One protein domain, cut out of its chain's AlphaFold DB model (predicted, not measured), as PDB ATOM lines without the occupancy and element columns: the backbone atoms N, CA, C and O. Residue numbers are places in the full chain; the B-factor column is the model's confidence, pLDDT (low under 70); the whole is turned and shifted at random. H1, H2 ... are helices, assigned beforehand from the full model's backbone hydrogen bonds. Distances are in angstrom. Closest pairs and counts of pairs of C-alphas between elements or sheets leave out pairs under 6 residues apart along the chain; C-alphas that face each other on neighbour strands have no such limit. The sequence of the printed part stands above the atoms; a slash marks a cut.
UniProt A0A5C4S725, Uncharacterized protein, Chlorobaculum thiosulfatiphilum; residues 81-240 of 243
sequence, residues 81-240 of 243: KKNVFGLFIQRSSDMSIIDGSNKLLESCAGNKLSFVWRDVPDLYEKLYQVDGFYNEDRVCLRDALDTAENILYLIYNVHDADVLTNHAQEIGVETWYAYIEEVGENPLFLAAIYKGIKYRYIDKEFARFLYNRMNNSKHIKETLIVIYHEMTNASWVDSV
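Overview. This is residues 81 to 240 of the 243 residues of an uncharacterized protein of Chlorobaculum thiosulfatiphilum (UniProt A0A5C4S725). One long helix, H4, runs along one side of a compact cluster of shorter, mostly crossed helices, with H6 packed on it near the middle of the whole. H5 folds back beside H4, the hairpin of H1 and H2 packs on H4's first half, H3 packs on H6, and H7 leads to H8, H9 and H10 on the side away from H4. The printed part has 160 residues with ten named helices, H1 to H10 along the chain, and no named strand: the class is all helix. It is compact, with a radius of gyration of the C-alphas of 15.4 A and spans of 46 by 32 by 30 A.

Arrangement. Start with H1, residues 82 to 88, and H2, residues 97 to 109: they form a helical hairpin at a shallow tilt of 34 degrees, only just short of steep, and their closest C-alphas, Asn 83 and Cys 108, are 4.0 A apart. Next comes H3, residues 120 to 128, apart from H1. Then look for the hub, H4, residues 136 to 165; with residues 140 to 148 alone it touches H1, closest at C-alphas Val 84 and Ala 144, 4.7 A. H5, residues 173 to 183, makes a helical hairpin with H4, at a shallow tilt of 24 degrees, closest at C-alphas Ile 155 and Trp 176, 6.4 A. H6, residues 187 to 198, touches H4 with residues 188 to 193 alone, at C-alphas Ala 148 and Phe 189, 5.1 A, and H3 at C-alphas Val 120 and Ala 191, 5.5 A. H7, residues 204 to 216, and H8, residues 218 to 227, only just touch, with 3 pairs of C-alphas within 8 A, and only at the corner. H9, residues 229 to 232, touches H8 at C-alphas Ile 225 and Thr 232, 6.6 A. H10, residues 234 to 239, touches H7 at C-alphas Ala 207 and Val 237, 5.7 A. Each O i to N i+4 pair is within hydrogen-bond range in H2, H4, H6 and H7; it is 1 of 3 in H1, with 4 of 4 for i+3, 4 of 5 in H3, 4 of 7 in H5, 5 of 6 in H8 and 1 of 2 in H10, and H9 is too short.

Along the chain. Find C-alpha 82 at (-30.209, 8.383, 53.068), where H1 begins. Find C-alpha 136 at (-16.940, 9.639, 53.819); from there H4 runs 43.5 A. H7 measures 18.2 A and H2 18.1 A. H10 ends at C-alpha 239, (-18.849, 12.862, 20.481).

Size, cuts and confidence. The C-alphas farthest apart are those of Asp 131 and Glu 170, 48.7 A. The printed part has no cut and no long link. Look for low confidence at residues 165 to 171, under 70.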
ATOM      1  N   LYS A  81     -30.802   3.786  52.846       85.69
ATOM      2  CA  LYS A  81     -29.656   4.621  52.448       85.69
ATOM      3  C   LYS A  81     -30.039   6.076  52.169       85.69
ATOM      4  O   LYS A  81     -30.445   6.442  51.067       85.69
ATOM      5  N   LYS A  82     -29.863   6.947  53.170       85.62
ATOM      6  CA  LYS A  82     -30.209   8.383  53.068       85.62
ATOM      7  C   LYS A  82     -29.453   9.118  51.958       85.62
ATOM      8  O   LYS A  82     -30.039   9.976  51.309       85.62
ATOM      9  N   ASN A  83     -28.188   8.765  51.732       88.00
ATOM     10  CA  ASN A  83     -27.354   9.326  50.670       88.00
ATOM     11  C   ASN A  83     -27.957   9.105  49.276       88.00
ATOM     12  O   ASN A  83     -27.904   9.987  48.429       88.00
ATOM     13  N   VAL A  84     -28.586   7.953  49.042       89.62
ATOM     14  CA  VAL A  84     -29.180   7.630  47.739       89.62
ATOM     15  C   VAL A  84     -30.509   8.363  47.534       89.62
ATOM     16  O   VAL A  84     -30.779   8.848  46.440       89.62
ATOM     17  N   PHE A  85     -31.311   8.538  48.592       88.75
ATOM     18  CA  PHE A  85     -32.529   9.362  48.530       88.75
ATOM     19  C   PHE A  85     -32.252  10.821  48.145       88.75
ATOM     20  O   PHE A  85     -33.124  11.468  47.567       88.75
ATOM     21  N   GLY A  86     -31.044  11.326  48.418       90.19
ATOM     22  CA  GLY A  86     -30.617  12.659  47.997       90.19
ATOM     23  C   GLY A  86     -30.705  12.890  46.483       90.19
ATOM     24  O   GLY A  86     -30.887  14.033  46.065       90.19
ATOM     25  N   LEU A  87     -30.664  11.821  45.671       93.06
ATOM     26  CA  LEU A  87     -30.808  11.898  44.213       93.06
ATOM     27  C   LEU A  87     -32.148  12.490  43.770       93.06
ATOM     28  O   LEU A  87     -32.188  13.202  42.773       93.06
ATOM     29  N   PHE A  88     -33.209  12.212  44.528       92.50
ATOM     30  CA  PHE A  88     -34.601  12.540  44.196       92.50
ATOM     31  C   PHE A  88     -35.073  13.853  44.828       92.50
ATOM     32  O   PHE A  88     -36.244  14.223  44.736       92.50
ATOM     33  N   ILE A  89     -34.181  14.557  45.527       91.94
ATOM     34  CA  ILE A  89     -34.489  15.878  46.064       91.94
ATOM     35  C   ILE A  89     -34.490  16.876  44.911       91.94
ATOM     36  O   ILE A  89     -33.574  16.902  44.094       91.94
ATOM     37  N   GLN A  90     -35.505  17.734  44.879       90.12
ATOM     38  CA  GLN A  90     -35.597  18.812  43.905       90.12
ATOM     39  C   GLN A  90     -34.937  20.083  44.435       90.12
ATOM     40  O   GLN A  90     -35.002  20.405  45.627       90.12
ATOM     41  N   ARG A  91     -34.309  20.830  43.527       92.00
ATOM     42  CA  ARG A  91     -33.755  22.144  43.834       92.00
ATOM     43  C   ARG A  91     -34.886  23.133  44.137       92.00
ATOM     44  O   ARG A  91     -35.904  23.170  43.452       92.00
ATOM     45  N   SER A  92     -34.668  23.998  45.125       89.25
ATOM     46  CA  SER A  92     -35.584  25.108  45.403       89.25
ATOM     47  C   SER A  92     -35.518  26.175  44.305       89.25
ATOM     48  O   SER A  92     -34.432  26.570  43.872       89.25
ATOM     49  N   SER A  93     -36.674  26.671  43.858       85.69
ATOM     50  CA  SER A  93     -36.777  27.599  42.720       85.69
ATOM     51  C   SER A  93     -36.148  28.976  42.960       85.69
ATOM     52  O   SER A  93     -35.851  29.685  42.005       85.69
ATOM     53  N   ASP A  94     -35.967  29.367  44.221       90.69
ATOM     54  CA  ASP A  94     -35.356  30.630  44.655       90.69
ATOM     55  C   ASP A  94     -33.819  30.575  44.726       90.69
ATOM     56  O   ASP A  94     -33.167  31.606  44.893       90.69
ATOM     57  N   MET A  95     -33.230  29.385  44.583       93.56
ATOM     58  CA  MET A  95     -31.792  29.174  44.695       93.56
ATOM     59  C   MET A  95     -31.102  29.251  43.332       93.56
ATOM     60  O   MET A  95     -31.625  28.765  42.324       93.56
ATOM     61  N   SER A  96     -29.885  29.809  43.311       95.50
ATOM     62  CA  SER A  96     -29.030  29.758  42.121       95.50
ATOM     63  C   SER A  96     -28.772  28.300  41.716       95.50
ATOM     64  O   SER A  96     -28.771  27.399  42.555       95.50
ATOM     65  N   ILE A  97     -28.542  28.043  40.427       95.62
ATOM     66  CA  ILE A  97     -28.313  26.676  39.929       95.62
ATOM     67  C   ILE A  97     -27.075  26.046  40.578       95.62
ATOM     68  O   ILE A  97     -27.111  24.873  40.941       95.62
ATOM     69  N   ILE A  98     -26.005  26.821  40.776       95.94
ATOM     70  CA  ILE A  98     -24.762  26.340  41.395       95.94
ATOM     71  C   ILE A  98     -24.993  25.997  42.870       95.94
ATOM     72  O   ILE A  98     -24.631  24.905  43.309       95.94
ATOM     73  N   ASP A  99     -25.629  26.888  43.633       95.81
ATOM     74  CA  ASP A  99     -25.915  26.635  45.050       95.81
ATOM     75  C   ASP A  99     -26.887  25.462  45.216       95.81
ATOM     76  O   ASP A  99     -26.693  24.609  46.081       95.81
ATOM     77  N   GLY A 100     -27.886  25.374  44.335       96.06
ATOM     78  CA  GLY A 100     -28.832  24.267  44.278       96.06
ATOM     79  C   GLY A 100     -28.144  22.942  43.997       96.06
ATOM     80  O   GLY A 100     -28.338  21.981  44.732       96.06
ATOM     81  N   SER A 101     -27.266  22.913  42.998       96.88
ATOM     82  CA  SER A 101     -26.467  21.735  42.652       96.88
ATOM     83  C   SER A 101     -25.570  21.298  43.810       96.88
ATOM     84  O   SER A 101     -25.490  20.110  44.117       96.88
ATOM     85  N   ASN A 102     -24.950  22.251  44.516       97.00
ATOM     86  CA  ASN A 102     -24.205  21.958  45.739       97.00
ATOM     87  C   ASN A 102     -25.108  21.357  46.818       97.00
ATOM     88  O   ASN A 102     -24.728  20.367  47.427       97.00
ATOM     89  N   LYS A 103     -26.317  21.887  47.027       96.25
ATOM     90  CA  LYS A 103     -27.271  21.336  48.001       96.25
ATOM     91  C   LYS A 103     -27.739  19.925  47.656       96.25
ATOM     92  O   LYS A 103     -27.889  19.112  48.565       96.25
ATOM     93  N   LEU A 104     -27.930  19.623  46.372       96.31
ATOM     94  CA  LEU A 104     -28.245  18.271  45.903       96.31
ATOM     95  C   LEU A 104     -27.083  17.298  46.144       96.31
ATOM     96  O   LEU A 104     -27.296  16.154  46.533       96.31
ATOM     97  N   LEU A 105     -25.841  17.749  45.976       97.31
ATOM     98  CA  LEU A 105     -24.675  16.938  46.321       97.31
ATOM     99  C   LEU A 105     -24.530  16.769  47.837       97.31
ATOM    100  O   LEU A 105     -24.293  15.662  48.302       97.31
ATOM    101  N   GLU A 106     -24.717  17.828  48.624       96.50
ATOM    102  CA  GLU A 106     -24.668  17.775  50.092       96.50
ATOM    103  C   GLU A 106     -25.745  16.843  50.671       96.50
ATOM    104  O   GLU A 106     -25.495  16.150  51.657       96.50
ATOM    105  N   SER A 107     -26.928  16.774  50.049       95.31
ATOM    106  CA  SER A 107     -27.981  15.844  50.467       95.31
ATOM    107  C   SER A 107     -27.588  14.382  50.236       95.31
ATOM    108  O   SER A 107     -27.902  13.526  51.066       95.31
ATOM    109  N   CYS A 108     -26.841  14.110  49.162       96.19
ATOM    110  CA  CYS A 108     -26.281  12.794  48.879       96.19
ATOM    111  C   CYS A 108     -25.057  12.491  49.755       96.19
ATOM    112  O   CYS A 108     -24.882  11.374  50.220       96.19
ATOM    113  N   ALA A 109     -24.209  13.477  50.029       95.00
ATOM    114  CA  ALA A 109     -23.040  13.317  50.891       95.00
ATOM    115  C   ALA A 109     -23.415  13.130  52.374       95.00
ATOM    116  O   ALA A 109     -22.668  12.514  53.132       95.00
ATOM    117  N   GLY A 110     -24.563  13.673  52.796       91.56
ATOM    118  CA  GLY A 110     -24.993  13.730  54.195       91.56
ATOM    119  C   GLY A 110     -24.290  14.819  55.017       91.56
ATOM    120  O   GLY A 110     -24.522  14.931  56.221       91.56
ATOM    121  N   ASN A 111     -23.432  15.624  54.389       92.50
ATOM    122  CA  ASN A 111     -22.639  16.680  55.008       92.50
ATOM    123  C   ASN A 111     -22.254  17.754  53.971       92.50
ATOM    124  O   ASN A 111     -22.624  17.680  52.800       92.50
ATOM    125  N   LYS A 112     -21.525  18.785  54.418       92.88
ATOM    126  CA  LYS A 112     -20.958  19.801  53.526       92.88
ATOM    127  C   LYS A 112     -19.829  19.188  52.697       92.88
ATOM    128  O   LYS A 112     -18.961  18.529  53.262       92.88
ATOM    129  N   LEU A 113     -19.801  19.494  51.401       93.38
ATOM    130  CA  LEU A 113     -18.774  18.988  50.489       93.38
ATOM    131  C   LEU A 113     -17.362  19.342  50.969       93.38
ATOM    132  O   LEU A 113     -17.057  20.501  51.267       93.38
ATOM    133  N   SER A 114     -16.478  18.345  50.977       91.19
ATOM    134  CA  SER A 114     -15.053  18.518  51.283       91.19
ATOM    135  C   SER A 114     -14.241  19.106  50.125       91.19
ATOM    136  O   SER A 114     -13.038  19.331  50.259       91.19
ATOM    137  N   PHE A 115     -14.871  19.338  48.973       93.12
ATOM    138  CA  PHE A 115     -14.218  19.786  47.752       93.12
ATOM    139  C   PHE A 115     -15.087  20.779  46.979       93.12
ATOM    140  O   PHE A 115     -16.301  20.853  47.151       93.12
ATOM    141  N   VAL A 116     -14.427  21.534  46.105       94.06
ATOM    142  CA  VAL A 116     -15.066  22.420  45.130       94.06
ATOM    143  C   VAL A 116     -14.988  21.756  43.760       94.06
ATOM    144  O   VAL A 116     -13.981  21.120  43.435       94.06
ATOM    145  N   TRP A 117     -16.048  21.917  42.979       95.81
ATOM    146  CA  TRP A 117     -16.185  21.423  41.614       95.81
ATOM    147  C   TRP A 117     -16.745  22.545  40.727       95.81
ATOM    148  O   TRP A 117     -17.331  23.503  41.237       95.81
ATOM    149  N   ARG A 118     -16.510  22.462  39.416       96.44
ATOM    150  CA  ARG A 118     -16.887  23.508  38.447       96.44
ATOM    151  C   ARG A 118     -17.995  23.085  37.492       96.44
ATOM    152  O   ARG A 118     -18.897  23.868  37.221       96.44
ATOM    153  N   ASP A 119     -17.899  21.867  36.982       97.38
ATOM    154  CA  ASP A 119     -18.800  21.283  35.997       97.38
ATOM    155  C   ASP A 119     -18.883  19.764  36.203       97.38
ATOM    156  O   ASP A 119     -18.216  19.194  37.071       97.38
ATOM    157  N   VAL A 120     -19.743  19.102  35.434       97.44
ATOM    158  CA  VAL A 120     -19.959  17.654  35.525       97.44
ATOM    159  C   VAL A 120     -18.684  16.827  35.267       97.44
ATOM    160  O   VAL A 120     -18.423  15.912  36.056       97.44
ATOM    161  N   PRO A 121     -17.856  17.117  34.240       95.38
ATOM    162  CA  PRO A 121     -16.563  16.450  34.075       95.38
ATOM    163  C   PRO A 121     -15.637  16.573  35.298       95.38
ATOM    164  O   PRO A 121     -15.117  15.558  35.766       95.38
ATOM    165  N   ASP A 122     -15.464  17.779  35.850       97.19
ATOM    166  CA  ASP A 122     -14.646  18.027  37.047       97.19
ATOM    167  C   ASP A 122     -15.223  17.305  38.273       97.19
ATOM    168  O   ASP A 122     -14.485  16.645  39.003       97.19
ATOM    169  N   LEU A 123     -16.547  17.339  38.473       97.38
ATOM    170  CA  LEU A 123     -17.221  16.588  39.536       97.38
ATOM    171  C   LEU A 123     -16.874  15.097  39.466       97.38
ATOM    172  O   LEU A 123     -16.457  14.526  40.474       97.38
ATOM    173  N   TYR A 124     -17.000  14.477  38.288       96.06
ATOM    174  CA  TYR A 124     -16.665  13.064  38.109       96.06
ATOM    175  C   TYR A 124     -15.211  12.776  38.509       96.06
ATOM    176  O   TYR A 124     -14.942  11.814  39.226       96.06
ATOM    177  N   GLU A 125     -14.263  13.629  38.119       94.56
ATOM    178  CA  GLU A 125     -12.859  13.475  38.515       94.56
ATOM    179  C   GLU A 125     -12.653  13.615  40.030       94.56
ATOM    180  O   GLU A 125     -11.927  12.816  40.630       94.56
ATOM    181  N   LYS A 126     -13.333  14.567  40.685       95.06
ATOM    182  CA  LYS A 126     -13.257  14.757  42.146       95.06
ATOM    183  C   LYS A 126     -13.752  13.548  42.929       95.06
ATOM    184  O   LYS A 126     -13.163  13.221  43.963       95.06
ATOM    185  N   LEU A 127     -14.782  12.859  42.437       94.44
ATOM    186  CA  LEU A 127     -15.316  11.659  43.087       94.44
ATOM    187  C   LEU A 127     -14.287  10.523  43.162       94.44
ATOM    188  O   LEU A 127     -14.299   9.767  44.134       94.44
ATOM    189  N   TYR A 128     -13.378  10.425  42.189       92.44
ATOM    190  CA  TYR A 128     -12.384   9.346  42.092       92.44
ATOM    191  C   TYR A 128     -10.938   9.803  42.328       92.44
ATOM    192  O   TYR A 128     -10.009   9.013  42.158       92.44
ATOM    193  N   GLN A 129     -10.720  11.052  42.746       89.75
ATOM    194  CA  GLN A 129      -9.384  11.546  43.072       89.75
ATOM    195  C   GLN A 129      -8.763  10.719  44.212       89.75
ATOM    196  O   GLN A 129      -9.403  10.479  45.238       89.75
ATOM    197  N   VAL A 130      -7.501  10.308  44.026       82.62
ATOM    198  CA  VAL A 130      -6.744   9.465  44.973       82.62
ATOM    199  C   VAL A 130      -6.707  10.102  46.364       82.62
ATOM    200  O   VAL A 130      -7.036   9.456  47.362       82.62
ATOM    201  N   ASP A 131      -6.394  11.396  46.417       80.44
ATOM    202  CA  ASP A 131      -6.432  12.182  47.646       80.44
ATOM    203  C   ASP A 131      -7.880  12.376  48.091       80.44
ATOM    204  O   ASP A 131      -8.638  13.140  47.486       80.44
ATOM    205  N   GLY A 132      -8.272  11.677  49.155       77.88
ATOM    206  CA  GLY A 132      -9.640  11.698  49.669       77.88
ATOM    207  C   GLY A 132     -10.559  10.653  49.040       77.88
ATOM    208  O   GLY A 132     -11.768  10.743  49.234       77.88
ATOM    209  N   PHE A 133     -10.025   9.640  48.344       85.69
ATOM    210  CA  PHE A 133     -10.837   8.525  47.841       85.69
ATOM    211  C   PHE A 133     -11.690   7.908  48.959       85.69
ATOM    212  O   PHE A 133     -12.885   7.707  48.780       85.69
ATOM    213  N   TYR A 134     -11.113   7.703  50.143       89.44
ATOM    214  CA  TYR A 134     -11.807   7.163  51.318       89.44
ATOM    215  C   TYR A 134     -12.523   8.216  52.178       89.44
ATOM    216  O   TYR A 134     -12.940   7.895  53.287       89.44
ATOM    217  N   ASN A 135     -12.655   9.465  51.712       90.69
ATOM    218  CA  ASN A 135     -13.461  10.454  52.424       90.69
ATOM    219  C   ASN A 135     -14.932  10.014  52.423       90.69
ATOM    220  O   ASN A 135     -15.453   9.587  51.392       90.69
ATOM    221  N   GLU A 136     -15.575  10.102  53.583       90.50
ATOM    222  CA  GLU A 136     -16.940   9.639  53.819       90.50
ATOM    223  C   GLU A 136     -17.940  10.304  52.866       90.50
ATOM    224  O   GLU A 136     -18.762   9.613  52.266       90.50
ATOM    225  N   ASP A 137     -17.809  11.614  52.630       91.62
ATOM    226  CA  ASP A 137     -18.674  12.346  51.697       91.62
ATOM    227  C   ASP A 137     -18.569  11.787  50.268       91.62
ATOM    228  O   ASP A 137     -19.579  11.495  49.629       91.62
ATOM    229  N   ARG A 138     -17.352  11.538  49.777       94.12
ATOM    230  CA  ARG A 138     -17.113  10.974  48.443       94.12
ATOM    231  C   ARG A 138     -17.535   9.515  48.337       94.12
ATOM    232  O   ARG A 138     -17.979   9.104  47.270       94.12
ATOM    233  N   VAL A 139     -17.416   8.731  49.410       93.81
ATOM    234  CA  VAL A 139     -17.956   7.362  49.457       93.81
ATOM    235  C   VAL A 139     -19.473   7.395  49.279       93.81
ATOM    236  O   VAL A 139     -19.988   6.700  48.405       93.81
ATOM    237  N   CYS A 140     -20.173   8.249  50.030       95.06
ATOM    238  CA  CYS A 140     -21.622   8.424  49.918       95.06
ATOM    239  C   CYS A 140     -22.049   8.909  48.526       95.06
ATOM    240  O   CYS A 140     -23.006   8.377  47.960       95.06
ATOM    241  N   LEU A 141     -21.319   9.876  47.959       96.81
ATOM    242  CA  LEU A 141     -21.567  10.400  46.615       96.81
ATOM    243  C   LEU A 141     -21.341   9.349  45.524       96.81
ATOM    244  O   LEU A 141     -22.107   9.312  44.569       96.81
ATOM    245  N   ARG A 142     -20.327   8.483  45.652       95.75
ATOM    246  CA  ARG A 142     -20.110   7.379  44.702       95.75
ATOM    247  C   ARG A 142     -21.193   6.307  44.799       95.75
ATOM    248  O   ARG A 142     -21.622   5.817  43.770       95.75
ATOM    249  N   ASP A 143     -21.686   5.991  45.994       94.50
ATOM    250  CA  ASP A 143     -22.819   5.064  46.163       94.50
ATOM    251  C   ASP A 143     -24.122   5.630  45.552       94.50
ATOM    252  O   ASP A 143     -24.906   4.913  44.924       94.50
ATOM    253  N   ALA A 144     -24.331   6.946  45.661       96.06
ATOM    254  CA  ALA A 144     -25.413   7.634  44.961       96.06
ATOM    255  C   ALA A 144     -25.182   7.671  43.434       96.06
ATOM    256  O   ALA A 144     -26.104   7.369  42.679       96.06
ATOM    257  N   LEU A 145     -23.961   7.945  42.961       96.88
ATOM    258  CA  LEU A 145     -23.604   7.873  41.537       96.88
ATOM    259  C   LEU A 145     -23.864   6.476  40.960       96.88
ATOM    260  O   LEU A 145     -24.508   6.362  39.924       96.88
ATOM    261  N   ASP A 146     -23.449   5.417  41.656       95.06
ATOM    262  CA  ASP A 146     -23.698   4.032  41.250       95.06
ATOM    263  C   ASP A 146     -25.203   3.753  41.117       95.06
ATOM    264  O   ASP A 146     -25.624   2.963  40.269       95.06
ATOM    265  N   THR A 147     -26.045   4.394  41.934       95.38
ATOM    266  CA  THR A 147     -27.506   4.298  41.800       95.38
ATOM    267  C   THR A 147     -28.024   5.087  40.602       95.38
ATOM    268  O   THR A 147     -28.835   4.556  39.843       95.38
ATOM    269  N   ALA A 148     -27.516   6.300  40.385       96.88
ATOM    270  CA  ALA A 148     -27.832   7.109  39.213       96.88
ATOM    271  C   ALA A 148     -27.455   6.396  37.900       96.88
ATOM    272  O   ALA A 148     -28.204   6.456  36.927       96.88
ATOM    273  N   GLU A 149     -26.355   5.641  37.892       95.62
ATOM    274  CA  GLU A 149     -25.984   4.767  36.779       95.62
ATOM    275  C   GLU A 149     -27.009   3.654  36.553       95.62
ATOM    276  O   GLU A 149     -27.395   3.420  35.412       95.62
ATOM    277  N   ASN A 150     -27.516   2.993  37.602       94.38
ATOM    278  CA  ASN A 150     -28.555   1.966  37.420       94.38
ATOM    279  C   ASN A 150     -29.854   2.553  36.853       94.38
ATOM    280  O   ASN A 150     -30.502   1.892  36.046       94.38
ATOM    281  N   ILE A 151     -30.215   3.779  37.257       95.69
ATOM    282  CA  ILE A 151     -31.352   4.518  36.691       95.69
ATOM    283  C   ILE A 151     -31.098   4.793  35.204       95.69
ATOM    284  O   ILE A 151     -31.959   4.511  34.374       95.69
ATOM    285  N   LEU A 152     -29.904   5.270  34.841       96.38
ATOM    286  CA  LEU A 152     -29.530   5.495  33.444       96.38
ATOM    287  C   LEU A 152     -29.599   4.201  32.617       96.38
ATOM    288  O   LEU A 152     -30.160   4.210  31.525       96.38
ATOM    289  N   TYR A 153     -29.090   3.086  33.150       94.19
ATOM    290  CA  TYR A 153     -29.186   1.770  32.511       94.19
ATOM    291  C   TYR A 153     -30.630   1.283  32.378       94.19
ATOM    292  O   TYR A 153     -30.961   0.634  31.390       94.19
ATOM    293  N   LEU A 154     -31.498   1.569  33.350       93.38
ATOM    294  CA  LEU A 154     -32.917   1.225  33.260       93.38
ATOM    295  C   LEU A 154     -33.565   1.997  32.112       93.38
ATOM    296  O   LEU A 154     -34.206   1.397  31.256       93.38
ATOM    297  N   ILE A 155     -33.329   3.309  32.046       94.94
ATOM    298  CA  ILE A 155     -33.848   4.160  30.971       94.94
ATOM    299  C   ILE A 155     -33.294   3.721  29.606       94.94
ATOM    300  O   ILE A 155     -34.040   3.706  28.629       94.94
ATOM    301  N   TYR A 156     -32.023   3.308  29.540       93.69
ATOM    302  CA  TYR A 156     -31.418   2.731  28.336       93.69
ATOM    303  C   TYR A 156     -32.145   1.464  27.881       93.69
ATOM    304  O   TYR A 156     -32.565   1.378  26.730       93.69
ATOM    305  N   ASN A 157     -32.367   0.515  28.792       90.56
ATOM    306  CA  ASN A 157     -33.061  -0.738  28.484       90.56
ATOM    307  C   ASN A 157     -34.518  -0.504  28.058       90.56
ATOM    308  O   ASN A 157     -35.023  -1.197  27.178       90.56
ATOM    309  N   VAL A 158     -35.195   0.481  28.658       90.00
ATOM    310  CA  VAL A 158     -36.545   0.896  28.244       90.00
ATOM    311  C   VAL A 158     -36.519   1.473  26.836       90.00
ATOM    312  O   VAL A 158     -37.365   1.114  26.024       90.00
ATOM    313  N   HIS A 159     -35.549   2.340  26.541       90.25
ATOM    314  CA  HIS A 159     -35.398   2.935  25.220       90.25
ATOM    315  C   HIS A 159     -35.112   1.883  24.147       90.25
ATOM    316  O   HIS A 159     -35.781   1.867  23.120       90.25
ATOM    317  N   ASP A 160     -34.170   0.970  24.387       87.31
ATOM    318  CA  ASP A 160     -33.874  -0.123  23.457       87.31
ATOM    319  C   ASP A 160     -35.110  -1.015  23.229       87.31
ATOM    320  O   ASP A 160     -35.485  -1.318  22.093       87.31
ATOM    321  N   ALA A 161     -35.843  -1.346  24.297       83.38
ATOM    322  CA  ALA A 161     -37.102  -2.077  24.190       83.38
ATOM    323  C   ALA A 161     -38.175  -1.315  23.393       83.38
ATOM    324  O   ALA A 161     -38.895  -1.928  22.600       83.38
ATOM    325  N   ASP A 162     -38.293   0.000  23.574       83.94
ATOM    326  CA  ASP A 162     -39.237   0.841  22.836       83.94
ATOM    327  C   ASP A 162     -38.899   0.874  21.341       83.94
ATOM    328  O   ASP A 162     -39.769   0.621  20.508       83.94
ATOM    329  N   VAL A 163     -37.620   1.054  20.992       81.19
ATOM    330  CA  VAL A 163     -37.142   1.037  19.600       81.19
ATOM    331  C   VAL A 163     -37.401  -0.323  18.939       81.19
ATOM    332  O   VAL A 163     -37.930  -0.388  17.827       81.19
ATOM    333  N   LEU A 164     -37.091  -1.429  19.625       73.25
ATOM    334  CA  LEU A 164     -37.266  -2.788  19.092       73.25
ATOM    335  C   LEU A 164     -38.733  -3.209  18.971       73.25
ATOM    336  O   LEU A 164     -39.111  -3.989  18.085       73.25
ATOM    337  N   THR A 165     -39.577  -2.749  19.892       68.12
ATOM    338  CA  THR A 165     -40.988  -3.124  19.886       68.12
ATOM    339  C   THR A 165     -41.816  -2.170  19.042       68.12
ATOM    340  O   THR A 165     -42.735  -2.661  18.394       68.12
ATOM    341  N   ASN A 166     -41.461  -0.886  18.935       66.81
ATOM    342  CA  ASN A 166     -42.256   0.201  18.353       66.81
ATOM    343  C   ASN A 166     -43.607   0.384  19.081       66.81
ATOM    344  O   ASN A 166     -44.627   0.629  18.438       66.81
ATOM    345  N   HIS A 167     -43.658   0.100  20.393       61.31
ATOM    346  CA  HIS A 167     -44.893   0.007  21.195       61.31
ATOM    347  C   HIS A 167     -44.803   0.837  22.491       61.31
ATOM    348  O   HIS A 167     -45.152   0.353  23.571       61.31
ATOM    349  N   ALA A 168     -44.420   2.113  22.380       54.75
ATOM    350  CA  ALA A 168     -44.359   3.078  23.487       54.75
ATOM    351  C   ALA A 168     -45.582   3.046  24.434       54.75
ATOM    352  O   ALA A 168     -45.457   3.244  25.644       54.75
ATOM    353  N   GLN A 169     -46.777   2.749  23.909       55.19
ATOM    354  CA  GLN A 169     -48.012   2.682  24.700       55.19
ATOM    355  C   GLN A 169     -48.197   1.387  25.510       55.19
ATOM    356  O   GLN A 169     -48.879   1.427  26.529       55.19
ATOM    357  N   GLU A 170     -47.615   0.252  25.108       58.22
ATOM    358  CA  GLU A 170     -47.851  -1.041  25.781       58.22
ATOM    359  C   GLU A 170     -46.877  -1.313  26.939       58.22
ATOM    360  O   GLU A 170     -47.215  -2.053  27.861       58.22
ATOM    361  N   ILE A 171     -45.692  -0.693  26.919       62.62
ATOM    362  CA  ILE A 171     -44.669  -0.821  27.977       62.62
ATOM    363  C   ILE A 171     -44.851   0.251  29.072       62.62
ATOM    364  O   ILE A 171     -44.263   0.157  30.147       62.62
ATOM    365  N   GLY A 172     -45.682   1.274  28.831       71.56
ATOM    366  CA  GLY A 172     -45.790   2.420  29.738       71.56
ATOM    367  C   GLY A 172     -44.466   3.183  29.837       71.56
ATOM    368  O   GLY A 172     -44.062   3.579  30.926       71.56
ATOM    369  N   VAL A 173     -43.769   3.364  28.707       81.00
ATOM    370  CA  VAL A 173     -42.390   3.892  28.650       81.00
ATOM    371  C   VAL A 173     -42.229   5.241  29.351       81.00
ATOM    372  O   VAL A 173     -41.221   5.481  30.007       81.00
ATOM    373  N   GLU A 174     -43.259   6.090  29.301       84.06
ATOM    374  CA  GLU A 174     -43.253   7.397  29.964       84.06
ATOM    375  C   GLU A 174     -43.145   7.296  31.490       84.06
ATOM    376  O   GLU A 174     -42.579   8.194  32.108       84.06
ATOM    377  N   THR A 175     -43.618   6.206  32.107       83.81
ATOM    378  CA  THR A 175     -43.419   5.962  33.545       83.81
ATOM    379  C   THR A 175     -41.938   5.831  33.872       83.81
ATOM    380  O   THR A 175     -41.477   6.382  34.863       83.81
ATOM    381  N   TRP A 176     -41.175   5.153  33.020       87.88
ATOM    382  CA  TRP A 176     -39.739   4.985  33.214       87.88
ATOM    383  C   TRP A 176     -38.960   6.241  32.834       87.88
ATOM    384  O   TRP A 176     -38.025   6.631  33.528       87.88
ATOM    385  N   TYR A 177     -39.363   6.924  31.762       91.25
ATOM    386  CA  TYR A 177     -38.758   8.197  31.374       91.25
ATOM    387  C   TYR A 177     -39.027   9.319  32.385       91.25
ATOM    388  O   TYR A 177     -38.300  10.312  32.374       91.25
ATOM    389  N   ALA A 178     -40.002   9.165  33.290       90.81
ATOM    390  CA  ALA A 178     -40.223  10.090  34.400       90.81
ATOM    391  C   ALA A 178     -39.004  10.208  35.327       90.81
ATOM    392  O   ALA A 178     -38.767  11.294  35.852       90.81
ATOM    393  N   TYR A 179     -38.160   9.169  35.437       93.69
ATOM    394  CA  TYR A 179     -36.888   9.265  36.162       93.69
ATOM    395  C   TYR A 179     -36.021  10.430  35.657       93.69
ATOM    396  O   TYR A 179     -35.359  11.083  36.458       93.69
ATOM    397  N   ILE A 180     -36.051  10.753  34.357       95.81
ATOM    398  CA  ILE A 180     -35.307  11.903  33.820       95.81
ATOM    399  C   ILE A 180     -35.818  13.213  34.425       95.81
ATOM    400  O   ILE A 180     -35.011  14.073  34.749       95.81
ATOM    401  N   GLU A 181     -37.127  13.377  34.611       93.12
ATOM    402  CA  GLU A 181     -37.678  14.584  35.243       93.12
ATOM    403  C   GLU A 181     -37.417  14.609  36.757       93.12
ATOM    404  O   GLU A 181     -37.286  15.678  37.345       93.12
ATOM    405  N   GLU A 182     -37.311  13.445  37.401       92.75
ATOM    406  CA  GLU A 182     -37.062  13.357  38.843       92.75
ATOM    407  C   GLU A 182     -35.601  13.618  39.221       92.75
ATOM    408  O   GLU A 182     -35.342  14.309  40.206       92.75
ATOM    409  N   VAL A 183     -34.648  13.082  38.452       95.62
ATOM    410  CA  VAL A 183     -33.211  13.154  38.779       95.62
ATOM    411  C   VAL A 183     -32.382  13.941  37.763       95.62
ATOM    412  O   VAL A 183     -31.182  14.114  37.957       95.62
ATOM    413  N   GLY A 184     -32.989  14.460  36.694       95.38
ATOM    414  CA  GLY A 184     -32.292  15.110  35.577       95.38
ATOM    415  C   GLY A 184     -31.530  16.388  35.920       95.38
ATOM    416  O   GLY A 184     -30.584  16.731  35.214       95.38
ATOM    417  N   GLU A 185     -31.898  17.081  37.000       95.38
ATOM    418  CA  GLU A 185     -31.132  18.222  37.525       95.38
ATOM    419  C   GLU A 185     -29.992  17.807  38.461       95.38
ATOM    420  O   GLU A 185     -29.133  18.626  38.792       95.38
ATOM    421  N   ASN A 186     -29.978  16.558  38.933       97.31
ATOM    422  CA  ASN A 186     -29.013  16.131  39.929       97.31
ATOM    423  C   ASN A 186     -27.616  15.992  39.295       97.31
ATOM    424  O   ASN A 186     -27.452  15.211  38.350       97.31
ATOM    425  N   PRO A 187     -26.574  16.663  39.829       98.06
ATOM    426  CA  PRO A 187     -25.233  16.589  39.254       98.06
ATOM    427  C   PRO A 187     -24.666  15.164  39.181       98.06
ATOM    428  O   PRO A 187     -23.880  14.875  38.283       98.06
ATOM    429  N   LEU A 188     -25.075  14.255  40.077       98.25
ATOM    430  CA  LEU A 188     -24.655  12.851  40.027       98.25
ATOM    431  C   LEU A 188     -25.302  12.088  38.868       98.25
ATOM    432  O   LEU A 188     -24.638  11.261  38.247       98.25
ATOM    433  N   PHE A 189     -26.558  12.382  38.520       98.25
ATOM    434  CA  PHE A 189     -27.188  11.787  37.339       98.25
ATOM    435  C   PHE A 189     -26.553  12.306  36.047       98.25
ATOM    436  O   PHE A 189     -26.246  11.527  35.146       98.25
ATOM    437  N   LEU A 190     -26.231  13.600  35.989       98.00
ATOM    438  CA  LEU A 190     -25.464  14.156  34.874       98.00
ATOM    439  C   LEU A 190     -24.058  13.544  34.775       98.00
ATOM    440  O   LEU A 190     -23.589  13.246  33.677       98.00
ATOM    441  N   ALA A 191     -23.398  13.293  35.910       97.94
ATOM    442  CA  ALA A 191     -22.114  12.597  35.952       97.94
ATOM    443  C   ALA A 191     -22.217  11.135  35.484       97.94
ATOM    444  O   ALA A 191     -21.298  10.655  34.818       97.94
ATOM    445  N   ALA A 192     -23.332  10.447  35.754       97.69
ATOM    446  CA  ALA A 192     -23.602   9.120  35.203       97.69
ATOM    447  C   ALA A 192     -23.707   9.163  33.667       97.69
ATOM    448  O   ALA A 192     -23.083   8.348  32.989       97.69
ATOM    449  N   ILE A 193     -24.400  10.160  33.102       97.25
ATOM    450  CA  ILE A 193     -24.464  10.367  31.642       97.25
ATOM    451  C   ILE A 193     -23.065  10.638  31.071       97.25
ATOM    452  O   ILE A 193     -22.657  10.000  30.098       97.25
ATOM    453  N   TYR A 194     -22.299  11.538  31.700       95.56
ATOM    454  CA  TYR A 194     -20.920  11.830  31.301       95.56
ATOM    455  C   TYR A 194     -20.050  10.566  31.300       95.56
ATOM    456  O   TYR A 194     -19.321  10.311  30.336       95.56
ATOM    457  N   LYS A 195     -20.160   9.735  32.343       94.12
ATOM    458  CA  LYS A 195     -19.488   8.434  32.424       94.12
ATOM    459  C   LYS A 195     -19.924   7.518  31.272       94.12
ATOM    460  O   LYS A 195     -19.061   6.920  30.631       94.12
ATOM    461  N   GLY A 196     -21.220   7.455  30.964       92.38
ATOM    462  CA  GLY A 196     -21.781   6.698  29.837       92.38
ATOM    463  C   GLY A 196     -21.112   6.988  28.512       92.38
ATOM    464  O   GLY A 196     -20.717   6.068  27.792       92.38
ATOM    465  N   ILE A 197     -20.902   8.270  28.233       90.75
ATOM    466  CA  ILE A 197     -20.241   8.723  27.009       90.75
ATOM    467  C   ILE A 197     -18.753   8.418  27.058       90.75
ATOM    468  O   ILE A 197     -18.214   7.809  26.135       90.75
ATOM    469  N   LYS A 198     -18.090   8.803  28.155       88.62
ATOM    470  CA  LYS A 198     -16.640   8.652  28.328       88.62
ATOM    471  C   LYS A 198     -16.184   7.199  28.179       88.62
ATOM    472  O   LYS A 198     -15.131   6.958  27.598       88.62
ATOM    473  N   TYR A 199     -16.970   6.247  28.683       89.44
ATOM    474  CA  TYR A 199     -16.654   4.814  28.649       89.44
ATOM    475  C   TYR A 199     -17.461   4.022  27.611       89.44
ATOM    476  O   TYR A 199     -17.345   2.799  27.567       89.44
ATOM    477  N   ARG A 200     -18.214   4.708  26.740       85.69
ATOM    478  CA  ARG A 200     -18.883   4.142  25.555       85.69
ATOM    479  C   ARG A 200     -19.865   3.003  25.847       85.69
ATOM    480  O   ARG A 200     -19.962   2.063  25.062       85.69
ATOM    481  N   TYR A 201     -20.589   3.081  26.960       87.62
ATOM    482  CA  TYR A 201     -21.683   2.146  27.244       87.62
ATOM    483  C   TYR A 201     -23.068   2.723  26.926       87.62
ATOM    484  O   TYR A 201     -24.063   2.031  27.108       87.62
ATOM    485  N   ILE A 202     -23.134   3.960  26.421       90.56
ATOM    486  CA  ILE A 202     -24.321   4.490  25.744       90.56
ATOM    487  C   ILE A 202     -24.040   4.654  24.254       90.56
ATOM    488  O   ILE A 202     -22.953   5.090  23.864       90.56
ATOM    489  N   ASP A 203     -25.018   4.313  23.422       90.94
ATOM    490  CA  ASP A 203     -24.938   4.507  21.979       90.94
ATOM    491  C   ASP A 203     -25.459   5.888  21.543       90.94
ATOM    492  O   ASP A 203     -26.007   6.680  22.318       90.94
ATOM    493  N   LYS A 204     -25.248   6.195  20.261       91.62
ATOM    494  CA  LYS A 204     -25.604   7.482  19.658       91.62
ATOM    495  C   LYS A 204     -27.117   7.712  19.591       91.62
ATOM    496  O   LYS A 204     -27.556   8.863  19.617       91.62
ATOM    497  N   GLU A 205     -27.905   6.648  19.468       92.06
ATOM    498  CA  GLU A 205     -29.362   6.742  19.377       92.06
ATOM    499  C   GLU A 205     -29.946   7.139  20.733       92.06
ATOM    500  O   GLU A 205     -30.651   8.147  20.831       92.06
ATOM    501  N   PHE A 206     -29.529   6.455  21.796       94.19
ATOM    502  CA  PHE A 206     -29.904   6.794  23.159       94.19
ATOM    503  C   PHE A 206     -29.381   8.166  23.596       94.19
ATOM    504  O   PHE A 206     -30.103   8.942  24.224       94.19
ATOM    505  N   ALA A 207     -28.150   8.528  23.219       94.81
ATOM    506  CA  ALA A 207     -27.630   9.867  23.487       94.81
ATOM    507  C   ALA A 207     -28.487  10.957  22.821       94.81
ATOM    508  O   ALA A 207     -28.758  11.994  23.426       94.81
ATOM    509  N   ARG A 208     -28.981  10.720  21.598       94.94
ATOM    510  CA  ARG A 208     -29.916  11.637  20.931       94.94
ATOM    511  C   ARG A 208     -31.254  11.720  21.661       94.94
ATOM    512  O   ARG A 208     -31.803  12.815  21.783       94.94
ATOM    513  N   PHE A 209     -31.769  10.595  22.151       94.69
ATOM    514  CA  PHE A 209     -32.962  10.569  22.993       94.69
ATOM    515  C   PHE A 209     -32.779  11.423  24.260       94.69
ATOM    516  O   PHE A 209     -33.579  12.333  24.493       94.69
ATOM    517  N   LEU A 210     -31.694  11.212  25.017       96.31
ATOM    518  CA  LEU A 210     -31.376  11.998  26.217       96.31
ATOM    519  C   LEU A 210     -31.239  13.487  25.897       96.31
ATOM    520  O   LEU A 210     -31.847  14.316  26.572       96.31
ATOM    521  N   TYR A 211     -30.495  13.824  24.838       96.00
ATOM    522  CA  TYR A 211     -30.332  15.199  24.371       96.00
ATOM    523  C   TYR A 211     -31.689  15.874  24.160       96.00
ATOM    524  O   TYR A 211     -31.936  16.947  24.712       96.00
ATOM    525  N   ASN A 212     -32.584  15.235  23.402       95.38
ATOM    526  CA  ASN A 212     -33.902  15.781  23.099       95.38
ATOM    527  C   ASN A 212     -34.762  15.914  24.362       95.38
ATOM    528  O   ASN A 212     -35.346  16.972  24.592       95.38
ATOM    529  N   ARG A 213     -34.842  14.866  25.191       94.56
ATOM    530  CA  ARG A 213     -35.694  14.861  26.389       94.56
ATOM    531  C   ARG A 213     -35.242  15.923  27.391       94.56
ATOM    532  O   ARG A 213     -36.047  16.754  27.803       94.56
ATOM    533  N   MET A 214     -33.950  15.966  27.701       96.19
ATOM    534  CA  MET A 214     -33.403  16.883  28.704       96.19
ATOM    535  C   MET A 214     -33.406  18.346  28.240       96.19
ATOM    536  O   MET A 214     -33.679  19.233  29.043       96.19
ATOM    537  N   ASN A 215     -33.185  18.625  26.947       95.06
ATOM    538  CA  ASN A 215     -33.279  19.993  26.417       95.06
ATOM    539  C   ASN A 215     -34.723  20.492  26.232       95.06
ATOM    540  O   ASN A 215     -34.925  21.698  26.064       95.06
ATOM    541  N   ASN A 216     -35.719  19.601  26.254       95.19
ATOM    542  CA  ASN A 216     -37.136  19.972  26.222       95.19
ATOM    543  C   ASN A 216     -37.697  20.277  27.618       95.19
ATOM    544  O   ASN A 216     -38.674  21.020  27.734       95.19
ATOM    545  N   SER A 217     -37.070  19.761  28.675       94.12
ATOM    546  CA  SER A 217     -37.432  20.086  30.052       94.12
ATOM    547  C   SER A 217     -36.765  21.393  30.488       94.12
ATOM    548  O   SER A 217     -35.541  21.504  30.537       94.12
ATOM    549  N   LYS A 218     -37.571  22.424  30.778       93.12
ATOM    550  CA  LYS A 218     -37.074  23.788  31.051       93.12
ATOM    551  C   LYS A 218     -36.047  23.823  32.188       93.12
ATOM    552  O   LYS A 218     -35.002  24.449  32.046       93.12
ATOM    553  N   HIS A 219     -36.365  23.167  33.296       91.88
ATOM    554  CA  HIS A 219     -35.594  23.227  34.535       91.88
ATOM    555  C   HIS A 219     -34.271  22.439  34.407       91.88
ATOM    556  O   HIS A 219     -33.190  22.965  34.690       91.88
ATOM    557  N   ILE A 220     -34.323  21.258  33.778       96.19
ATOM    558  CA  ILE A 220     -33.129  20.488  33.400       96.19
ATOM    559  C   ILE A 220     -32.244  21.288  32.443       96.19
ATOM    560  O   ILE A 220     -31.045  21.416  32.676       96.19
ATOM    561  N   LYS A 221     -32.815  21.875  31.385       96.38
ATOM    562  CA  LYS A 221     -32.059  22.665  30.405       96.38
ATOM    563  C   LYS A 221     -31.323  23.839  31.049       96.38
ATOM    564  O   LYS A 221     -30.164  24.079  30.721       96.38
ATOM    565  N   GLU A 222     -31.984  24.569  31.946       95.31
ATOM    566  CA  GLU A 222     -31.359  25.653  32.711       95.31
ATOM    567  C   GLU A 222     -30.148  25.132  33.498       95.31
ATOM    568  O   GLU A 222     -29.074  25.731  33.436       95.31
ATOM    569  N   THR A 223     -30.283  23.972  34.145       96.56
ATOM    570  CA  THR A 223     -29.183  23.306  34.854       96.56
ATOM    571  C   THR A 223     -28.040  22.913  33.911       96.56
ATOM    572  O   THR A 223     -26.883  23.257  34.169       96.56
ATOM    573  N   LEU A 224     -28.348  22.270  32.779       97.31
ATOM    574  CA  LEU A 224     -27.360  21.863  31.775       97.31
ATOM    575  C   LEU A 224     -26.530  23.047  31.275       97.31
ATOM    576  O   LEU A 224     -25.311  22.938  31.198       97.31
ATOM    577  N   ILE A 225     -27.153  24.194  30.994       97.00
ATOM    578  CA  ILE A 225     -26.446  25.399  30.526       97.00
ATOM    579  C   ILE A 225     -25.349  25.836  31.508       97.00
ATOM    580  O   ILE A 225     -24.319  26.352  31.077       97.00
ATOM    581  N   VAL A 226     -25.553  25.631  32.811       97.06
ATOM    582  CA  VAL A 226     -24.628  26.097  33.851       97.06
ATOM    583  C   VAL A 226     -23.559  25.063  34.179       97.06
ATOM    584  O   VAL A 226     -22.385  25.422  34.233       97.06
ATOM    585  N   ILE A 227     -23.939  23.802  34.411       97.31
ATOM    586  CA  ILE A 227     -23.014  22.792  34.961       97.31
ATOM    587  C   ILE A 227     -22.625  21.690  33.972       97.31
ATOM    588  O   ILE A 227     -21.691  20.939  34.246       97.31
ATOM    589  N   TYR A 228     -23.299  21.587  32.821       96.50
ATOM    590  CA  TYR A 228     -22.978  20.596  31.789       96.50
ATOM    591  C   TYR A 228     -23.220  21.122  30.365       96.50
ATOM    592  O   TYR A 228     -23.896  20.500  29.543       96.50
ATOM    593  N   HIS A 229     -22.669  22.304  30.076       94.31
ATOM    594  CA  HIS A 229     -22.968  23.064  28.859       94.31
ATOM    595  C   HIS A 229     -22.711  22.277  27.563       94.31
ATOM    596  O   HIS A 229     -23.409  22.480  26.570       94.31
ATOM    597  N   GLU A 230     -21.749  21.352  27.577       92.00
ATOM    598  CA  GLU A 230     -21.398  20.486  26.450       92.00
ATOM    599  C   GLU A 230     -22.629  19.735  25.928       92.00
ATOM    600  O   GLU A 230     -22.864  19.734  24.724       92.00
ATOM    601  N   MET A 231     -23.473  19.202  26.823       92.62
ATOM    602  CA  MET A 231     -24.690  18.452  26.483       92.62
ATOM    603  C   MET A 231     -25.774  19.304  25.803       92.62
ATOM    604  O   MET A 231     -26.704  18.772  25.200       92.62
ATOM    605  N   THR A 232     -25.675  20.634  25.853       91.94
ATOM    606  CA  THR A 232     -26.622  21.517  25.149       91.94
ATOM    607  C   THR A 232     -26.288  21.664  23.660       91.94
ATOM    608  O   THR A 232     -27.150  22.029  22.856       91.94
ATOM    609  N   ASN A 233     -25.059  21.321  23.258       91.38
ATOM    610  CA  ASN A 233     -24.630  21.355  21.868       91.38
ATOM    611  C   ASN A 233     -25.065  20.077  21.133       91.38
ATOM    612  O   ASN A 233     -24.796  18.974  21.592       91.38
ATOM    613  N   ALA A 234     -25.677  20.208  19.955       85.69
ATOM    614  CA  ALA A 234     -26.076  19.060  19.139       85.69
ATOM    615  C   ALA A 234     -24.891  18.142  18.777       85.69
ATOM    616  O   ALA A 234     -25.065  16.925  18.702       85.69
ATOM    617  N   SER A 235     -23.678  18.696  18.632       87.94
ATOM    618  CA  SER A 235     -22.468  17.908  18.356       87.94
ATOM    619  C   SER A 235     -22.017  17.041  19.539       87.94
ATOM    620  O   SER A 235     -21.143  16.195  19.378       87.94
ATOM    621  N   TRP A 236     -22.586  17.221  20.734       90.06
ATOM    622  CA  TRP A 236     -22.340  16.336  21.875       90.06
ATOM    623  C   TRP A 236     -22.751  14.897  21.575       90.06
ATOM    624  O   TRP A 236     -22.019  13.967  21.903       90.06
ATOM    625  N   VAL A 237     -23.863  14.712  20.858       89.00
ATOM    626  CA  VAL A 237     -24.318  13.391  20.403       89.00
ATOM    627  C   VAL A 237     -23.291  12.754  19.463       89.00
ATOM    628  O   VAL A 237     -23.111  11.539  19.469       89.00
ATOM    629  N   ASP A 238     -22.595  13.563  18.664       85.69
ATOM    630  CA  ASP A 238     -21.563  13.080  17.746       85.69
ATOM    631  C   ASP A 238     -20.262  12.701  18.465       85.69
ATOM    632  O   ASP A 238     -19.534  11.849  17.974       85.69
ATOM    633  N   SER A 239     -20.016  13.236  19.666       81.81
ATOM    634  CA  SER A 239     -18.849  12.862  20.481       81.81
ATOM    635  C   SER A 239     -18.929  11.448  21.077       81.81
ATOM    636  O   SER A 239     -17.939  10.925  21.592       81.81
ATOM    637  N   VAL A 240     -20.096  10.799  21.004       76.56
ATOM    638  CA  VAL A 240     -20.295   9.429  21.489       76.56
ATOM    639  C   VAL A 240     -19.499   8.449  20.628       76.56
ATOM    640  O   VAL A 240     -19.775   8.269  19.445       76.56
TER     641      VAL A 240